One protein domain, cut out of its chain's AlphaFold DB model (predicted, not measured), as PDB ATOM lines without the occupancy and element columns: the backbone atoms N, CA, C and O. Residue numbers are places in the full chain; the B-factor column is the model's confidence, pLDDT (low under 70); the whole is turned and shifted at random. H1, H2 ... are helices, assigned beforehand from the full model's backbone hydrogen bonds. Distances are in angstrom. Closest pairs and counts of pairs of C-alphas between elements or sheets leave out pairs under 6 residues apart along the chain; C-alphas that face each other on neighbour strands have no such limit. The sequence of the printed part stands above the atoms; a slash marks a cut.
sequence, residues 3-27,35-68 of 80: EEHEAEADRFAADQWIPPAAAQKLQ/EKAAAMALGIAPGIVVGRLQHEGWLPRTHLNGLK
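AT A GLANCE: This is residues 3 to 27 and 35 to 68 of the 80 residues of an uncharacterized protein of Cyanobium sp (UniProt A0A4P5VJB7). What is the main shape? Three short helices, H2, H3 and H4, make a small cluster with H4 crosswise to the other two, and the longer H1 reaches away from it, residues 3 to 9 sticking out as an arm. After H4, residues 56 to 68, with no named element, fold back beside it. What is the make-up? The printed part has 59 residues with four named helices, H1 to H4 in chain order, and no named strand: all helix. It is compact, with a radius of gyration of the C-alphas of 10.7 A, and spans 28 by 24 by 17 A.

HOW THE PARTS SIT: Where does H1, residues 3 to 17, meet H4, residues 46 to 55? They only just touch, with 3 pairs of C-alphas within 8 A, through residue 14 of H1 alone; the closest C-alphas, of Ala 14 and Ile 48, are 7.2 A apart. How does H2, residues 20 to 26, stand? It is close to but not clearly touching H4, the closest C-alphas being those of Ala 23 and Leu 53, 7.6 A apart. What does H3, residues 35 to 42, touch? It touches H4, Ala 39 to Pro 46, C-alphas 5.1 A apart, about perpendicular at 73 degrees, only just past steep. Are the backbones in order? Every O i to N i+4 pair is within hydrogen-bond range in H1, H3 and H4, and 2 of 3 in H2.

IN THESE COORDINATES: Where does H1 begin? C-alpha 3 is at (149.024, 154.851, 184.912), and H1 is 20.7 A long. Where does H4 end? C-alpha 55 is at (135.092, 159.888, 180.642), and H4 is 14.1 A long.

THE WHOLE: Is anything cut out? Residues 28 to 34 are not printed, and C-alphas 27 and 35 are 9.5 A apart across the cut. Where is confidence low? Residues 3 to 23 and residue 27 have pLDDT under 70.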
ATOM      1  N   GLU A   3     150.454 154.671 185.244       50.97
ATOM      2  CA  GLU A   3     149.024 154.851 184.912       50.97
ATOM      3  C   GLU A   3     148.658 156.267 184.424       50.97
ATOM      4  O   GLU A   3     147.787 156.415 183.569       50.97
ATOM      5  N   GLU A   4     149.311 157.322 184.931       45.47
ATOM      6  CA  GLU A   4     149.043 158.702 184.482       45.47
ATOM      7  C   GLU A   4     149.566 158.954 183.065       45.47
ATOM      8  O   GLU A   4     148.886 159.597 182.268       45.47
ATOM      9  N   HIS A   5     150.728 158.389 182.725       41.19
ATOM     10  CA  HIS A   5     151.314 158.511 181.392       41.19
ATOM     11  C   HIS A   5     150.559 157.673 180.355       41.19
ATOM     12  O   HIS A   5     150.403 158.125 179.223       41.19
ATOM     13  N   GLU A   6     150.047 156.494 180.728       50.66
ATOM     14  CA  GLU A   6     149.130 155.729 179.871       50.66
ATOM     15  C   GLU A   6     147.831 156.500 179.628       50.66
ATOM     16  O   GLU A   6     147.430 156.659 178.479       50.66
ATOM     17  N   ALA A   7     147.210 157.057 180.672       58.22
ATOM     18  CA  ALA A   7     145.974 157.824 180.525       58.22
ATOM     19  C   ALA A   7     146.163 159.103 179.689       58.22
ATOM     20  O   ALA A   7     145.261 159.495 178.944       58.22
ATOM     21  N   GLU A   8     147.318 159.759 179.801       51.62
ATOM     22  CA  GLU A   8     147.659 160.955 179.032       51.62
ATOM     23  C   GLU A   8     148.013 160.625 177.576       51.62
ATOM     24  O   GLU A   8     147.544 161.313 176.670       51.62
ATOM     25  N   ALA A   9     148.747 159.538 177.326       56.19
ATOM     26  CA  ALA A   9     149.026 159.047 175.978       56.19
ATOM     27  C   ALA A   9     147.753 158.548 175.275       56.19
ATOM     28  O   ALA A   9     147.544 158.862 174.103       56.19
ATOM     29  N   ASP A  10     146.867 157.857 175.997       61.91
ATOM     30  CA  ASP A  10     145.551 157.441 175.506       61.91
ATOM     31  C   ASP A  10     144.679 158.651 175.183       61.91
ATOM     32  O   ASP A  10     144.017 158.678 174.144       61.91
ATOM     33  N   ARG A  11     144.707 159.691 176.028       61.69
ATOM     34  CA  ARG A  11     144.034 160.964 175.741       61.69
ATOM     35  C   ARG A  11     144.612 161.642 174.514       61.69
ATOM     36  O   ARG A  11     143.845 162.059 173.657       61.69
ATOM     37  N   PHE A  12     145.933 161.713 174.398       55.41
ATOM     38  CA  PHE A  12     146.606 162.368 173.283       55.41
ATOM     39  C   PHE A  12     146.356 161.634 171.958       55.41
ATOM     40  O   PHE A  12     146.044 162.268 170.950       55.41
ATOM     41  N   ALA A  13     146.407 160.300 171.954       61.81
ATOM     42  CA  ALA A  13     146.041 159.485 170.800       61.81
ATOM     43  C   ALA A  13     144.550 159.639 170.461       61.81
ATOM     44  O   ALA A  13     144.199 159.855 169.300       61.81
ATOM     45  N   ALA A  14     143.669 159.613 171.465       62.78
ATOM     46  CA  ALA A  14     142.235 159.803 171.273       62.78
ATOM     47  C   ALA A  14     141.862 161.227 170.826       62.78
ATOM     48  O   ALA A  14     140.885 161.373 170.101       62.78
ATOM     49  N   ASP A  15     142.592 162.265 171.234       65.19
ATOM     50  CA  ASP A  15     142.414 163.663 170.808       65.19
ATOM     51  C   ASP A  15     142.919 163.897 169.393       65.19
ATOM     52  O   ASP A  15     142.257 164.573 168.603       65.19
ATOM     53  N   GLN A  16     144.059 163.299 169.046       63.22
ATOM     54  CA  GLN A  16     144.568 163.356 167.683       63.22
ATOM     55  C   GLN A  16     143.684 162.582 166.700       63.22
ATOM     56  O   GLN A  16     143.586 162.979 165.540       63.22
ATOM     57  N   TRP A  17     143.056 161.481 167.131       64.50
ATOM     58  CA  TRP A  17     142.289 160.605 166.238       64.50
ATOM     59  C   TRP A  17     140.781 160.895 166.263       64.50
ATOM     60  O   TRP A  17     140.110 160.741 165.243       64.50
ATOM     61  N   ILE A  18     140.235 161.377 167.385       67.56
ATOM     62  CA  ILE A  18     138.834 161.796 167.526       67.56
ATOM     63  C   ILE A  18     138.794 163.272 167.912       67.56
ATOM     64  O   ILE A  18     138.778 163.607 169.101       67.56
ATOM     65  N   PRO A  19     138.684 164.179 166.929       68.94
ATOM     66  CA  PRO A  19     138.400 165.568 167.226       68.94
ATOM     67  C   PRO A  19     137.118 165.662 168.070       68.94
ATOM     68  O   PRO A  19     136.146 164.957 167.776       68.94
ATOM     69  N   PRO A  20     137.037 166.560 169.062       67.62
ATOM     70  CA  PRO A  20     135.854 166.695 169.917       67.62
ATOM     71  C   PRO A  20     134.557 166.946 169.124       67.62
ATOM     72  O   PRO A  20     133.482 166.508 169.527       67.62
ATOM     73  N   ALA A  21     134.656 167.564 167.942       67.75
ATOM     74  CA  ALA A  21     133.535 167.737 167.019       67.75
ATOM     75  C   ALA A  21     133.041 166.418 166.387       67.75
ATOM     76  O   ALA A  21     131.853 166.279 166.098       67.75
ATOM     77  N   ALA A  22     133.931 165.447 166.161       68.50
ATOM     78  CA  ALA A  22     133.564 164.106 165.711       68.50
ATOM     79  C   ALA A  22     132.967 163.299 166.868       68.50
ATOM     80  O   ALA A  22     131.938 162.656 166.689       68.50
ATOM     81  N   ALA A  23     133.541 163.415 168.067       68.50
ATOM     82  CA  ALA A  23     133.024 162.765 169.265       68.50
ATOM     83  C   ALA A  23     131.593 163.239 169.614       68.50
ATOM     84  O   ALA A  23     130.751 162.430 169.994       68.50
ATOM     85  N   GLN A  24     131.263 164.519 169.400       71.62
ATOM     86  CA  GLN A  24     129.882 165.013 169.547       71.62
ATOM     87  C   GLN A  24     128.891 164.352 168.578       71.62
ATOM     88  O   GLN A  24     127.715 164.203 168.904       71.62
ATOM     89  N   LYS A  25     129.334 163.910 167.395       71.25
ATOM     90  CA  LYS A  25     128.470 163.150 166.475       71.25
ATOM     91  C   LYS A  25     128.196 161.733 166.984       71.25
ATOM     92  O   LYS A  25     127.157 161.168 166.660       71.25
ATOM     93  N   LEU A  26     129.096 161.189 167.804       70.88
ATOM     94  CA  LEU A  26     128.955 159.882 168.454       70.88
ATOM     95  C   LEU A  26     127.993 159.943 169.651       70.88
ATOM     96  O   LEU A  26     127.349 158.954 169.979       70.88
ATOM     97  N   GLN A  27     127.803 161.128 170.242       69.69
ATOM     98  CA  GLN A  27     126.895 161.373 171.372       69.69
ATOM     99  C   GLN A  27     125.423 161.005 171.100       69.69
ATOM    100  O   GLN A  27     124.638 160.843 172.033       69.69
ATOM    101  N   GLU A  35     128.091 152.626 167.111       80.44
ATOM    102  CA  GLU A  35     129.374 152.969 167.734       80.44
ATOM    103  C   GLU A  35     130.536 152.210 167.083       80.44
ATOM    104  O   GLU A  35     131.529 152.823 166.695       80.44
ATOM    105  N   LYS A  36     130.402 150.893 166.861       82.00
ATOM    106  CA  LYS A  36     131.412 150.107 166.128       82.00
ATOM    107  C   LYS A  36     131.616 150.622 164.708       82.00
ATOM    108  O   LYS A  36     132.758 150.728 164.271       82.00
ATOM    109  N   ALA A  37     130.539 150.910 163.981       83.44
ATOM    110  CA  ALA A  37     130.622 151.388 162.604       83.44
ATOM    111  C   ALA A  37     131.304 152.758 162.522       83.44
ATOM    112  O   ALA A  37     132.166 152.964 161.669       83.44
ATOM    113  N   ALA A  38     130.973 153.669 163.437       80.12
ATOM    114  CA  ALA A  38     131.584 154.988 163.502       80.12
ATOM    115  C   ALA A  38     133.057 154.915 163.935       80.12
ATOM    116  O   ALA A  38     133.905 155.558 163.320       80.12
ATOM    117  N   ALA A  39     133.382 154.073 164.918       79.81
ATOM    118  CA  ALA A  39     134.758 153.814 165.330       79.81
ATOM    119  C   ALA A  39     135.593 153.236 164.173       79.81
ATOM    120  O   ALA A  39     136.673 153.745 163.879       79.81
ATOM    121  N   MET A  40     135.057 152.252 163.442       81.19
ATOM    122  CA  MET A  40     135.704 151.693 162.248       81.19
ATOM    123  C   MET A  40     135.891 152.734 161.141       81.19
ATOM    124  O   MET A  40     136.955 152.771 160.531       81.19
ATOM    125  N   ALA A  41     134.903 153.601 160.902       80.25
ATOM    126  CA  ALA A  41     135.011 154.674 159.913       80.25
ATOM    127  C   ALA A  41     136.103 155.699 160.265       80.25
ATOM    128  O   ALA A  41     136.706 156.287 159.371       80.25
ATOM    129  N   LEU A  42     136.371 155.888 161.559       74.81
ATOM    130  CA  LEU A  42     137.459 156.725 162.063       74.81
ATOM    131  C   LEU A  42     138.803 155.975 162.138       74.81
ATOM    132  O   LEU A  42     139.832 156.604 162.368       74.81
ATOM    133  N   GLY A  43     138.814 154.650 161.949       74.50
ATOM    134  CA  GLY A  43     140.009 153.812 162.099       74.50
ATOM    135  C   GLY A  43     140.413 153.567 163.557       74.50
ATOM    136  O   GLY A  43     141.583 153.325 163.843       74.50
ATOM    137  N   ILE A  44     139.462 153.644 164.486       77.50
ATOM    138  CA  ILE A  44     139.702 153.645 165.932       77.50
ATOM    139  C   ILE A  44     139.027 152.436 166.559       77.50
ATOM    140  O   ILE A  44     137.941 152.021 166.155       77.50
ATOM    141  N   ALA A  45     139.661 151.869 167.582       80.44
ATOM    142  CA  ALA A  45     139.046 150.794 168.337       80.44
ATOM    143  C   ALA A  45     137.797 151.311 169.088       80.44
ATOM    144  O   ALA A  45     137.887 152.292 169.832       80.44
ATOM    145  N   PRO A  46     136.640 150.634 168.977       81.81
ATOM    146  CA  PRO A  46     135.397 151.069 169.620       81.81
ATOM    147  C   PRO A  46     135.509 151.174 171.150       81.81
ATOM    148  O   PRO A  46     134.887 152.039 171.754       81.81
ATOM    149  N   GLY A  47     136.360 150.368 171.791       79.38
ATOM    150  CA  GLY A  47     136.621 150.476 173.230       79.38
ATOM    151  C   GLY A  47     137.249 151.805 173.666       79.38
ATOM    152  O   GLY A  47     136.957 152.273 174.766       79.38
ATOM    153  N   ILE A  48     138.058 152.432 172.803       77.62
ATOM    154  CA  ILE A  48     138.671 153.747 173.055       77.62
ATOM    155  C   ILE A  48     137.600 154.838 172.957       77.62
ATOM    156  O   ILE A  48     137.509 155.696 173.836       77.62
ATOM    157  N   VAL A  49     136.738 154.757 171.937       79.25
ATOM    158  CA  VAL A  49     135.598 155.668 171.750       79.25
ATOM    159  C   VAL A  49     134.680 155.628 172.972       79.25
ATOM    160  O   VAL A  49     134.454 156.658 173.605       79.25
ATOM    161  N   VAL A  50     134.240 154.432 173.375       81.38
ATOM    162  CA  VAL A  50     133.397 154.239 174.564       81.38
ATOM    163  C   VAL A  50     134.087 154.759 175.818       81.38
ATOM    164  O   VAL A  50     133.458 155.448 176.621       81.38
ATOM    165  N   GLY A  51     135.377 154.457 175.997       80.25
ATOM    166  CA  GLY A  51     136.164 154.947 177.127       80.25
ATOM    167  C   GLY A  51     136.139 156.471 177.228       80.25
ATOM    168  O   GLY A  51     135.872 157.008 178.304       80.25
ATOM    169  N   ARG A  52     136.320 157.159 176.098       78.81
ATOM    170  CA  ARG A  52     136.267 158.619 176.018       78.81
ATOM    171  C   ARG A  52     134.868 159.176 176.274       78.81
ATOM    172  O   ARG A  52     134.732 160.065 177.107       78.81
ATOM    173  N   LEU A  53     133.834 158.643 175.621       80.31
ATOM    174  CA  LEU A  53     132.446 159.080 175.830       80.31
ATOM    175  C   LEU A  53     132.027 158.936 177.298       80.31
ATOM    176  O   LEU A  53     131.345 159.798 177.850       80.31
ATOM    177  N   GLN A  54     132.468 157.859 177.945       83.94
ATOM    178  CA  GLN A  54     132.249 157.623 179.364       83.94
ATOM    179  C   GLN A  54     133.021 158.584 180.274       83.94
ATOM    180  O   GLN A  54     132.526 158.940 181.344       83.94
ATOM    181  N   HIS A  55     134.240 158.963 179.889       81.62
ATOM    182  CA  HIS A  55     135.092 159.888 180.642       81.62
ATOM    183  C   HIS A  55     134.590 161.333 180.569       81.62
ATOM    184  O   HIS A  55     134.541 162.015 181.586       81.62
ATOM    185  N   GLU A  56     134.135 161.767 179.392       78.62
ATOM    186  CA  GLU A  56     133.539 163.094 179.149       78.62
ATOM    187  C   GLU A  56     132.104 163.221 179.707       78.62
ATOM    188  O   GLU A  56     131.477 164.276 179.622       78.62
ATOM    189  N   GLY A  57     131.550 162.141 180.275       80.38
ATOM    190  CA  GLY A  57     130.198 162.116 180.844       80.38
ATOM    191  C   GLY A  57     129.076 162.083 179.803       80.38
ATOM    192  O   GLY A  57     127.913 162.311 180.132       80.38
ATOM    193  N   TRP A  58     129.404 161.796 178.545       81.50
ATOM    194  CA  TRP A  58     128.452 161.739 177.438       81.50
ATOM    195  C   TRP A  58     127.734 160.395 177.335       81.50
ATOM    196  O   TRP A  58     126.605 160.335 176.853       81.50
ATOM    197  N   LEU A  59     128.375 159.328 177.813       81.25
ATOM    198  CA  LEU A  59     127.806 157.994 177.922       81.25
ATOM    199  C   LEU A  59     127.924 157.510 179.375       81.25
ATOM    200  O   LEU A  59     128.987 157.641 179.980       81.25
ATOM    201  N   PRO A  60     126.884 156.907 179.974       82.88
ATOM    202  CA  PRO A  60     127.021 156.324 181.302       82.88
ATOM    203  C   PRO A  60     128.112 155.244 181.333       82.88
ATOM    204  O   PRO A  60     128.168 154.386 180.451       82.88
ATOM    205  N   ARG A  61     128.919 155.207 182.405       82.75
ATOM    206  CA  ARG A  61     129.963 154.180 182.646       82.75
ATOM    207  C   ARG A  61     129.438 152.735 182.638       82.75
ATOM    208  O   ARG A  61     130.222 151.794 182.628       82.75
ATOM    209  N   THR A  62     128.122 152.543 182.681       83.62
ATOM    210  CA  THR A  62     127.447 151.239 182.631       83.62
ATOM    211  C   THR A  62     127.178 150.741 181.210       83.62
ATOM    212  O   THR A  62     126.944 149.549 181.026       83.62
ATOM    213  N   HIS A  63     127.201 151.622 180.208       80.50
ATOM    214  CA  HIS A  63     126.827 151.298 178.833       80.50
ATOM    215  C   HIS A  63     128.045 150.943 177.984       80.50
ATOM    216  O   HIS A  63     129.120 151.509 178.160       80.50
ATOM    217  N   LEU A  64     127.851 150.013 177.043       79.69
ATOM    218  CA  LEU A  64     128.839 149.617 176.031       79.69
ATOM    219  C   LEU A  64     130.176 149.095 176.583       79.69
ATOM    220  O   LEU A  64     131.172 149.024 175.870       79.69
ATOM    221  N   ASN A  65     130.198 148.640 177.839       82.00
ATOM    222  CA  ASN A  65     131.392 148.051 178.447       82.00
ATOM    223  C   ASN A  65     131.886 146.792 177.717       82.00
ATOM    224  O   ASN A  65     133.069 146.482 177.802       82.00
ATOM    225  N   GLY A  66     131.019 146.113 176.956       81.06
ATOM    226  CA  GLY A  66     131.401 144.994 176.088       81.06
ATOM    227  C   GLY A  66     132.327 145.381 174.928       81.06
ATOM    228  O   GLY A  66     132.981 144.512 174.363       81.06
ATOM    229  N   LEU A  67     132.427 146.674 174.592       78.94
ATOM    230  CA  LEU A  67     133.349 147.185 173.574       78.94
ATOM    231  C   LEU A  67     134.760 147.437 174.105       78.94
ATOM    232  O   LEU A  67     135.696 147.579 173.317       78.94
ATOM    233  N   LYS A  68     134.922 147.521 175.428       76.44
ATOM    234  CA  LYS A  68     136.210 147.792 176.060       76.44
ATOM    235  C   LYS A  68     136.986 146.486 176.172       76.44
ATOM    236  O   LYS A  68     136.525 145.532 176.792       76.44
TER     237      LYS A  68